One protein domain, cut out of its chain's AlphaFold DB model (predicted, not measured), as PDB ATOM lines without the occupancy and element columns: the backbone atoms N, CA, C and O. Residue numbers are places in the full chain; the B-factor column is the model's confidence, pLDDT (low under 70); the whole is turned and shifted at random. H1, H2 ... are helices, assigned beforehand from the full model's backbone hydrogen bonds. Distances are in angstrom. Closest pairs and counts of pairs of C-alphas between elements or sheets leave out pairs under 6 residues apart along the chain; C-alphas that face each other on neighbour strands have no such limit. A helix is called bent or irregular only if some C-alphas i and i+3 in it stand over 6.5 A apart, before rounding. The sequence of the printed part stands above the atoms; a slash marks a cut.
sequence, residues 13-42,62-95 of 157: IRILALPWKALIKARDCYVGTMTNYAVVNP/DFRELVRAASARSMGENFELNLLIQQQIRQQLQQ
ATOM      1  N   ILE A  13      17.689 -43.211  33.224       81.62
ATOM      2  CA  ILE A  13      16.949 -42.165  32.501       81.62
ATOM      3  C   ILE A  13      15.840 -41.590  33.385       81.62
ATOM      4  O   ILE A  13      15.591 -40.389  33.359       81.62
ATOM      5  N   ARG A  14      15.205 -42.419  34.225       79.06
ATOM      6  CA  ARG A  14      14.224 -41.930  35.205       79.06
ATOM      7  C   ARG A  14      14.882 -41.025  36.245       79.06
ATOM      8  O   ARG A  14      14.337 -39.963  36.509       79.06
ATOM      9  N   ILE A  15      16.047 -41.401  36.778       83.75
ATOM     10  CA  ILE A  15      16.799 -40.582  37.747       83.75
ATOM     11  C   ILE A  15      17.167 -39.219  37.148       83.75
ATOM     12  O   ILE A  15      16.936 -38.200  37.790       83.75
ATOM     13  N   LEU A  16      17.644 -39.181  35.902       82.75
ATOM     14  CA  LEU A  16      17.977 -37.927  35.214       82.75
ATOM     15  C   LEU A  16      16.739 -37.086  34.856       82.75
ATOM     16  O   LEU A  16      16.789 -35.860  34.890       82.75
ATOM     17  N   ALA A  17      15.608 -37.723  34.545       85.00
ATOM     18  CA  ALA A  17      14.369 -37.025  34.202       85.00
ATOM     19  C   ALA A  17      13.586 -36.514  35.428       85.00
ATOM     20  O   ALA A  17      12.734 -35.637  35.284       85.00
ATOM     21  N   LEU A  18      13.833 -37.052  36.627       83.56
ATOM     22  CA  LEU A  18      13.108 -36.681  37.848       83.56
ATOM     23  C   LEU A  18      13.272 -35.191  38.219       83.56
ATOM     24  O   LEU A  18      12.242 -34.536  38.396       83.56
ATOM     25  N   PRO A  19      14.492 -34.615  38.267       91.69
ATOM     26  CA  PRO A  19      14.679 -33.186  38.525       91.69
ATOM     27  C   PRO A  19      13.979 -32.305  37.488       91.69
ATOM     28  O   PRO A  19      13.292 -31.350  37.842       91.69
ATOM     29  N   TRP A  20      14.078 -32.670  36.208       91.88
ATOM     30  CA  TRP A  20      13.428 -31.944  35.117       91.88
ATOM     31  C   TRP A  20      11.904 -31.891  35.287       91.88
ATOM     32  O   TRP A  20      11.286 -30.832  35.188       91.88
ATOM     33  N   LYS A  21      11.287 -33.027  35.628       90.38
ATOM     34  CA  LYS A  21       9.842 -33.102  35.882       90.38
ATOM     35  C   LYS A  21       9.426 -32.320  37.130       90.38
ATOM     36  O   LYS A  21       8.358 -31.709  37.119       90.38
ATOM     37  N   ALA A  22      10.252 -32.316  38.176       94.00
ATOM     38  CA  ALA A  22      10.006 -31.527  39.381       94.00
ATOM     39  C   ALA A  22      10.020 -30.018  39.082       94.00
ATOM     40  O   ALA A  22       9.106 -29.312  39.504       94.00
ATOM     41  N   LEU A  23      10.984 -29.541  38.288       94.38
ATOM     42  CA  LEU A  23      11.073 -28.136  37.875       94.38
ATOM     43  C   LEU A  23       9.871 -27.698  37.032       94.38
ATOM     44  O   LEU A  23       9.305 -26.634  37.279       94.38
ATOM     45  N   ILE A  24       9.427 -28.534  36.087       94.81
ATOM     46  CA  ILE A  24       8.214 -28.258  35.301       94.81
ATOM     47  C   ILE A  24       7.000 -28.125  36.224       94.81
ATOM     48  O   ILE A  24       6.248 -27.160  36.121       94.81
ATOM     49  N   LYS A  25       6.825 -29.055  37.170       94.06
ATOM     50  CA  LYS A  25       5.682 -29.025  38.088       94.06
ATOM     51  C   LYS A  25       5.725 -27.818  39.029       94.06
ATOM     52  O   LYS A  25       4.677 -27.238  39.301       94.06
ATOM     53  N   ALA A  26       6.913 -27.428  39.491       95.50
ATOM     54  CA  ALA A  26       7.112 -26.231  40.302       95.50
ATOM     55  C   ALA A  26       6.743 -24.958  39.526       95.50
ATOM     56  O   ALA A  26       6.002 -24.124  40.043       95.50
ATOM     57  N   ARG A  27       7.175 -24.845  38.264       95.25
ATOM     58  CA  ARG A  27       6.781 -23.749  37.367       95.25
ATOM     59  C   ARG A  27       5.268 -23.703  37.184       95.25
ATOM     60  O   ARG A  27       4.668 -22.651  37.367       95.25
ATOM     61  N   ASP A  28       4.656 -24.832  36.841       93.25
ATOM     62  CA  ASP A  28       3.216 -24.898  36.581       93.25
ATOM     63  C   ASP A  28       2.404 -24.563  37.846       93.25
ATOM     64  O   ASP A  28       1.365 -23.913  37.763       93.25
ATOM     65  N   CYS A  29       2.900 -24.935  39.032       93.06
ATOM     66  CA  CYS A  29       2.321 -24.539  40.316       93.06
ATOM     67  C   CYS A  29       2.469 -23.033  40.588       93.06
ATOM     68  O   CYS A  29       1.494 -22.384  40.963       93.06
ATOM     69  N   TYR A  30       3.650 -22.452  40.361       94.56
ATOM     70  CA  TYR A  30       3.878 -21.012  40.519       94.56
ATOM     71  C   TYR A  30       2.988 -20.187  39.584       94.56
ATOM     72  O   TYR A  30       2.284 -19.284  40.028       94.56
ATOM     73  N   VAL A  31       2.963 -20.530  38.295       93.88
ATOM     74  CA  VAL A  31       2.120 -19.840  37.312       93.88
ATOM     75  C   VAL A  31       0.650 -20.014  37.675       93.88
ATOM     76  O   VAL A  31      -0.074 -19.029  37.754       93.88
ATOM     77  N   GLY A  32       0.222 -21.242  37.984       90.06
ATOM     78  CA  GLY A  32      -1.154 -21.518  38.387       90.06
ATOM     79  C   GLY A  32      -1.584 -20.714  39.613       90.06
ATOM     80  O   GLY A  32      -2.655 -20.120  39.596       90.06
ATOM     81  N   THR A  33      -0.746 -20.639  40.652       83.81
ATOM     82  CA  THR A  33      -1.042 -19.842  41.853       83.81
ATOM     83  C   THR A  33      -1.085 -18.349  41.542       83.81
ATOM     84  O   THR A  33      -2.078 -17.712  41.875       83.81
ATOM     85  N   MET A  34      -0.097 -17.787  40.842       85.81
ATOM     86  CA  MET A  34      -0.086 -16.365  40.463       85.81
ATOM     87  C   MET A  34      -1.277 -15.967  39.586       85.81
ATOM     88  O   MET A  34      -1.912 -14.943  39.836       85.81
ATOM     89  N   THR A  35      -1.634 -16.789  38.597       82.81
ATOM     90  CA  THR A  35      -2.820 -16.554  37.765       82.81
ATOM     91  C   THR A  35      -4.105 -16.677  38.581       82.81
ATOM     92  O   THR A  35      -5.020 -15.881  38.392       82.81
ATOM     93  N   ASN A  36      -4.182 -17.614  39.531       75.94
ATOM     94  CA  ASN A  36      -5.343 -17.737  40.410       75.94
ATOM     95  C   ASN A  36      -5.476 -16.521  41.344       75.94
ATOM     96  O   ASN A  36      -6.563 -15.973  41.455       75.94
ATOM     97  N   TYR A  37      -4.379 -16.005  41.910       64.50
ATOM     98  CA  TYR A  37      -4.390 -14.745  42.672       64.50
ATOM     99  C   TYR A  37      -4.863 -13.550  41.830       64.50
ATOM    100  O   TYR A  37      -5.634 -12.726  42.320       64.50
ATOM    101  N   ALA A  38      -4.463 -13.478  40.556       59.25
ATOM    102  CA  ALA A  38      -4.935 -12.441  39.639       59.25
ATOM    103  C   ALA A  38      -6.442 -12.556  39.326       59.25
ATOM    104  O   ALA A  38      -7.104 -11.539  39.117       59.25
ATOM    105  N   VAL A  39      -6.994 -13.776  39.322       60.88
ATOM    106  CA  VAL A  39      -8.421 -14.042  39.064       60.88
ATOM    107  C   VAL A  39      -9.280 -13.910  40.331       60.88
ATOM    108  O   VAL A  39     -10.434 -13.502  40.231       60.88
ATOM    109  N   VAL A  40      -8.744 -14.215  41.521       60.31
ATOM    110  CA  VAL A  40      -9.535 -14.286  42.762       60.31
ATOM    111  C   VAL A  40      -9.927 -12.914  43.302       60.31
ATOM    112  O   VAL A  40     -11.081 -12.766  43.689       60.31
ATOM    113  N   ASN A  41      -9.060 -11.896  43.321       57.19
ATOM    114  CA  ASN A  41      -9.485 -10.508  43.565       57.19
ATOM    115  C   ASN A  41      -8.288  -9.542  43.570       57.19
ATOM    116  O   ASN A  41      -7.482  -9.607  44.496       57.19
ATOM    117  N   PRO A  42      -8.216  -8.530  42.692       56.19
ATOM    118  CA  PRO A  42      -7.356  -7.375  42.948       56.19
ATOM    119  C   PRO A  42      -7.942  -6.422  44.016       56.19
ATOM    120  O   PRO A  42      -7.332  -5.401  44.317       56.19
ATOM    121  N   ASP A  62      -8.704   3.445  26.646       80.12
ATOM    122  CA  ASP A  62      -7.242   3.221  26.591       80.12
ATOM    123  C   ASP A  62      -6.886   1.732  26.475       80.12
ATOM    124  O   ASP A  62      -5.950   1.357  25.767       80.12
ATOM    125  N   PHE A  63      -7.636   0.849  27.150       82.69
ATOM    126  CA  PHE A  63      -7.441  -0.594  27.005       82.69
ATOM    127  C   PHE A  63      -7.780  -1.061  25.582       82.69
ATOM    128  O   PHE A  63      -7.032  -1.845  24.991       82.69
ATOM    129  N   ARG A  64      -8.876  -0.564  24.994       83.94
ATOM    130  CA  ARG A  64      -9.261  -0.865  23.604       83.94
ATOM    131  C   ARG A  64      -8.252  -0.310  22.599       83.94
ATOM    132  O   ARG A  64      -7.944  -0.992  21.620       83.94
ATOM    133  N   GLU A  65      -7.705   0.873  22.841       81.75
ATOM    134  CA  GLU A  65      -6.645   1.476  22.034       81.75
ATOM    135  C   GLU A  65      -5.337   0.690  22.140       81.75
ATOM    136  O   GLU A  65      -4.711   0.402  21.117       81.75
ATOM    137  N   LEU A  66      -4.969   0.230  23.338       86.88
ATOM    138  CA  LEU A  66      -3.815  -0.642  23.545       86.88
ATOM    139  C   LEU A  66      -3.979  -1.976  22.803       86.88
ATOM    140  O   LEU A  66      -3.057  -2.407  22.108       86.88
ATOM    141  N   VAL A  67      -5.153  -2.615  22.897       84.81
ATOM    142  CA  VAL A  67      -5.481  -3.855  22.167       84.81
ATOM    143  C   VAL A  67      -5.445  -3.635  20.652       84.81
ATOM    144  O   VAL A  67      -4.933  -4.484  19.917       84.81
ATOM    145  N   ARG A  68      -5.923  -2.484  20.167       86.50
ATOM    146  CA  ARG A  68      -5.850  -2.100  18.751       86.50
ATOM    147  C   ARG A  68      -4.400  -1.913  18.297       86.50
ATOM    148  O   ARG A  68      -4.007  -2.482  17.279       86.50
ATOM    149  N   ALA A  69      -3.585  -1.195  19.067       83.50
ATOM    150  CA  ALA A  69      -2.169  -0.978  18.774       83.50
ATOM    151  C   ALA A  69      -1.338  -2.274  18.862       83.50
ATOM    152  O   ALA A  69      -0.369  -2.448  18.122       83.50
ATOM    153  N   ALA A  70      -1.694  -3.192  19.766       79.44
ATOM    154  CA  ALA A  70      -1.079  -4.515  19.898       79.44
ATOM    155  C   ALA A  70      -1.469  -5.471  18.760       79.44
ATOM    156  O   ALA A  70      -0.638  -6.240  18.280       79.44
ATOM    157  N   SER A  71      -2.706  -5.388  18.281       77.62
ATOM    158  CA  SER A  71      -3.156  -6.164  17.122       77.62
ATOM    159  C   SER A  71      -2.509  -5.666  15.827       77.62
ATOM    160  O   SER A  71      -2.018  -6.471  15.042       77.62
ATOM    161  N   ALA A  72      -2.415  -4.345  15.630       68.00
ATOM    162  CA  ALA A  72      -1.807  -3.759  14.434       68.00
ATOM    163  C   ALA A  72      -0.309  -4.092  14.292       68.00
ATOM    164  O   ALA A  72       0.150  -4.378  13.190       68.00
ATOM    165  N   ARG A  73       0.448  -4.131  15.401       65.88
ATOM    166  CA  ARG A  73       1.883  -4.481  15.374       65.88
ATOM    167  C   ARG A  73       2.154  -5.965  15.097       65.88
ATOM    168  O   ARG A  73       3.224  -6.300  14.612       65.88
ATOM    169  N   SER A  74       1.207  -6.858  15.401       59.53
ATOM    170  CA  SER A  74       1.389  -8.308  15.224       59.53
ATOM    171  C   SER A  74       0.971  -8.818  13.836       59.53
ATOM    172  O   SER A  74       1.231  -9.979  13.519       59.53
ATOM    173  N   MET A  75       0.315  -7.990  13.019       57.84
ATOM    174  CA  MET A  75      -0.248  -8.392  11.722       57.84
ATOM    175  C   MET A  75       0.791  -8.585  10.606       57.84
ATOM    176  O   MET A  75       0.474  -9.231   9.614       57.84
ATOM    177  N   GLY A  76       2.011  -8.054  10.745       60.28
ATOM    178  CA  GLY A  76       3.057  -8.180   9.721       60.28
ATOM    179  C   GLY A  76       3.910  -9.438   9.884       60.28
ATOM    180  O   GLY A  76       3.906 -10.321   9.037       60.28
ATOM    181  N   GLU A  77       4.620  -9.545  11.005       61.84
ATOM    182  CA  GLU A  77       5.701 -10.528  11.163       61.84
ATOM    183  C   GLU A  77       5.210 -11.908  11.637       61.84
ATOM    184  O   GLU A  77       5.685 -12.950  11.185       61.84
ATOM    185  N   ASN A  78       4.186 -11.943  12.498       60.22
ATOM    186  CA  ASN A  78       3.652 -13.201  13.033       60.22
ATOM    187  C   ASN A  78       2.667 -13.893  12.080       60.22
ATOM    188  O   ASN A  78       2.452 -15.100  12.204       60.22
ATOM    189  N   PHE A  79       2.055 -13.158  11.143       66.38
ATOM    190  CA  PHE A  79       1.111 -13.729  10.179       66.38
ATOM    191  C   PHE A  79       1.828 -14.568   9.119       66.38
ATOM    192  O   PHE A  79       1.416 -15.701   8.875       66.38
ATOM    193  N   GLU A  80       2.933 -14.071   8.551       69.81
ATOM    194  CA  GLU A  80       3.739 -14.846   7.598       69.81
ATOM    195  C   GLU A  80       4.328 -16.103   8.239       69.81
ATOM    196  O   GLU A  80       4.226 -17.191   7.674       69.81
ATOM    197  N   LEU A  81       4.867 -15.992   9.459       73.50
ATOM    198  CA  LEU A  81       5.392 -17.142  10.192       73.50
ATOM    199  C   LEU A  81       4.292 -18.178  10.484       73.50
ATOM    200  O   LEU A  81       4.503 -19.377  10.298       73.50
ATOM    201  N   ASN A  82       3.096 -17.738  10.893       78.56
ATOM    202  CA  ASN A  82       1.964 -18.637  11.126       78.56
ATOM    203  C   ASN A  82       1.487 -19.311   9.827       78.56
ATOM    204  O   ASN A  82       1.215 -20.512   9.825       78.56
ATOM    205  N   LEU A  83       1.452 -18.568   8.716       81.69
ATOM    206  CA  LEU A  83       1.092 -19.083   7.397       81.69
ATOM    207  C   LEU A  83       2.105 -20.127   6.901       81.69
ATOM    208  O   LEU A  83       1.698 -21.196   6.441       81.69
ATOM    209  N   LEU A  84       3.406 -19.862   7.058       82.38
ATOM    210  CA  LEU A  84       4.482 -20.804   6.738       82.38
ATOM    211  C   LEU A  84       4.386 -22.080   7.587       82.38
ATOM    212  O   LEU A  84       4.457 -23.189   7.053       82.38
ATOM    213  N   ILE A  85       4.142 -21.944   8.894       84.00
ATOM    214  CA  ILE A  85       3.961 -23.086   9.805       84.00
ATOM    215  C   ILE A  85       2.736 -23.917   9.401       84.00
ATOM    216  O   ILE A  85       2.822 -25.146   9.330       84.00
ATOM    217  N   GLN A  86       1.604 -23.281   9.086       82.56
ATOM    218  CA  GLN A  86       0.411 -23.991   8.614       82.56
ATOM    219  C   GLN A  86       0.652 -24.724   7.291       82.56
ATOM    220  O   GLN A  86       0.202 -25.865   7.136       82.56
ATOM    221  N   GLN A  87       1.370 -24.108   6.348       80.94
ATOM    222  CA  GLN A  87       1.733 -24.751   5.085       80.94
ATOM    223  C   GLN A  87       2.614 -25.980   5.318       80.94
ATOM    224  O   GLN A  87       2.337 -27.041   4.759       80.94
ATOM    225  N   GLN A  88       3.618 -25.874   6.189       78.56
ATOM    226  CA  GLN A  88       4.502 -26.990   6.519       78.56
ATOM    227  C   GLN A  88       3.753 -28.139   7.212       78.56
ATOM    228  O   GLN A  88       4.029 -29.310   6.952       78.56
ATOM    229  N   ILE A  89       2.779 -27.838   8.076       79.00
ATOM    230  CA  ILE A  89       1.934 -28.860   8.710       79.00
ATOM    231  C   ILE A  89       1.053 -29.556   7.666       79.00
ATOM    232  O   ILE A  89       0.988 -30.786   7.650       79.00
ATOM    233  N   ARG A  90       0.426 -28.808   6.748       76.69
ATOM    234  CA  ARG A  90      -0.380 -29.401   5.665       76.69
ATOM    235  C   ARG A  90       0.454 -30.290   4.741       76.69
ATOM    236  O   ARG A  90       0.019 -31.393   4.427       76.69
ATOM    237  N   GLN A  91       1.658 -29.860   4.366       70.12
ATOM    238  CA  GLN A  91       2.562 -30.655   3.527       70.12
ATOM    239  C   GLN A  91       3.040 -31.941   4.219       70.12
ATOM    240  O   GLN A  91       3.188 -32.970   3.560       70.12
ATOM    241  N   GLN A  92       3.244 -31.916   5.541       63.41
ATOM    242  CA  GLN A  92       3.605 -33.109   6.316       63.41
ATOM    243  C   GLN A  92       2.431 -34.080   6.490       63.41
ATOM    244  O   GLN A  92       2.635 -35.292   6.464       63.41
ATOM    245  N   LEU A  93       1.204 -33.572   6.640       61.56
ATOM    246  CA  LEU A  93       0.006 -34.407   6.767       61.56
ATOM    247  C   LEU A  93      -0.361 -35.098   5.447       61.56
ATOM    248  O   LEU A  93      -0.841 -36.227   5.465       61.56
ATOM    249  N   GLN A  94      -0.084 -34.467   4.303       59.31
ATOM    250  CA  GLN A  94      -0.385 -35.040   2.987       59.31
ATOM    251  C   GLN A  94       0.613 -36.131   2.547       59.31
ATOM    252  O   GLN A  94       0.321 -36.891   1.629       59.31
ATOM    253  N   GLN A  95       1.764 -36.255   3.221       57.78
ATOM    254  CA  GLN A  95       2.804 -37.251   2.916       57.78
ATOM    255  C   GLN A  95       2.760 -38.512   3.799       57.78
ATOM    256  O   GLN A  95       3.588 -39.408   3.628       57.78
TER     257      GLN A  95
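This is residues 13 to 42 and 62 to 95 of the 157 residues of an uncharacterized protein of Solanum tuberosum (UniProt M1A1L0). What shape stands out first? The long helix H1 makes one arm, and H2 and H3, end to end with an angle where they meet, make a second arm across an empty gap. The arms touch nowhere, and the gap is narrower at the cut than at the two printed ends. What is it built of? The printed part has 64 residues with three named helices, in the order H1, H2, H3, and no named strand; the class is all helix. How spread out is it? It is extended, with a radius of gyration of the C-alphas of 19.8 A, and flat, spanning 49 by 43 by 16 A.

What does the longest helix meet? H1, residues 13 to 40, is apart from H2, residues 62 to 74, and from H3, residues 77 to 94. How do the other two join? H2 and H3 meet only through their tight link, residues 75 and 76. Are the helix backbones complete? In H2 every O i to N i+4 pair is within hydrogen-bond range; in H1 22 of 24 are, in H3 13 of 14.

Where does H1 run? It begins at C-alpha 13, (16.949, -42.165, 32.501), and measures 39.8 A. Is it even? It has a kink of 25 degrees near residue 20 and is only just irregular: C-alphas 16 and 19 are 6.7 A apart. Where are the others? H2 measures 18.3 A; H3 measures 26.5 A and ends at C-alpha 94, (-0.385, -35.040, 2.987).

How large is it? The two C-alphas farthest apart, those of Ile 13 and Asp 62, are 51.8 A apart. Where is the cut? Residues 43 to 61 are not printed, and C-alphas 42 and 62 are 19.5 A apart. Where is confidence low? The model's pLDDT is under 70 at residues 37 to 42, 72 to 80 and 92 to 95; the mean of the printed part is 78.1.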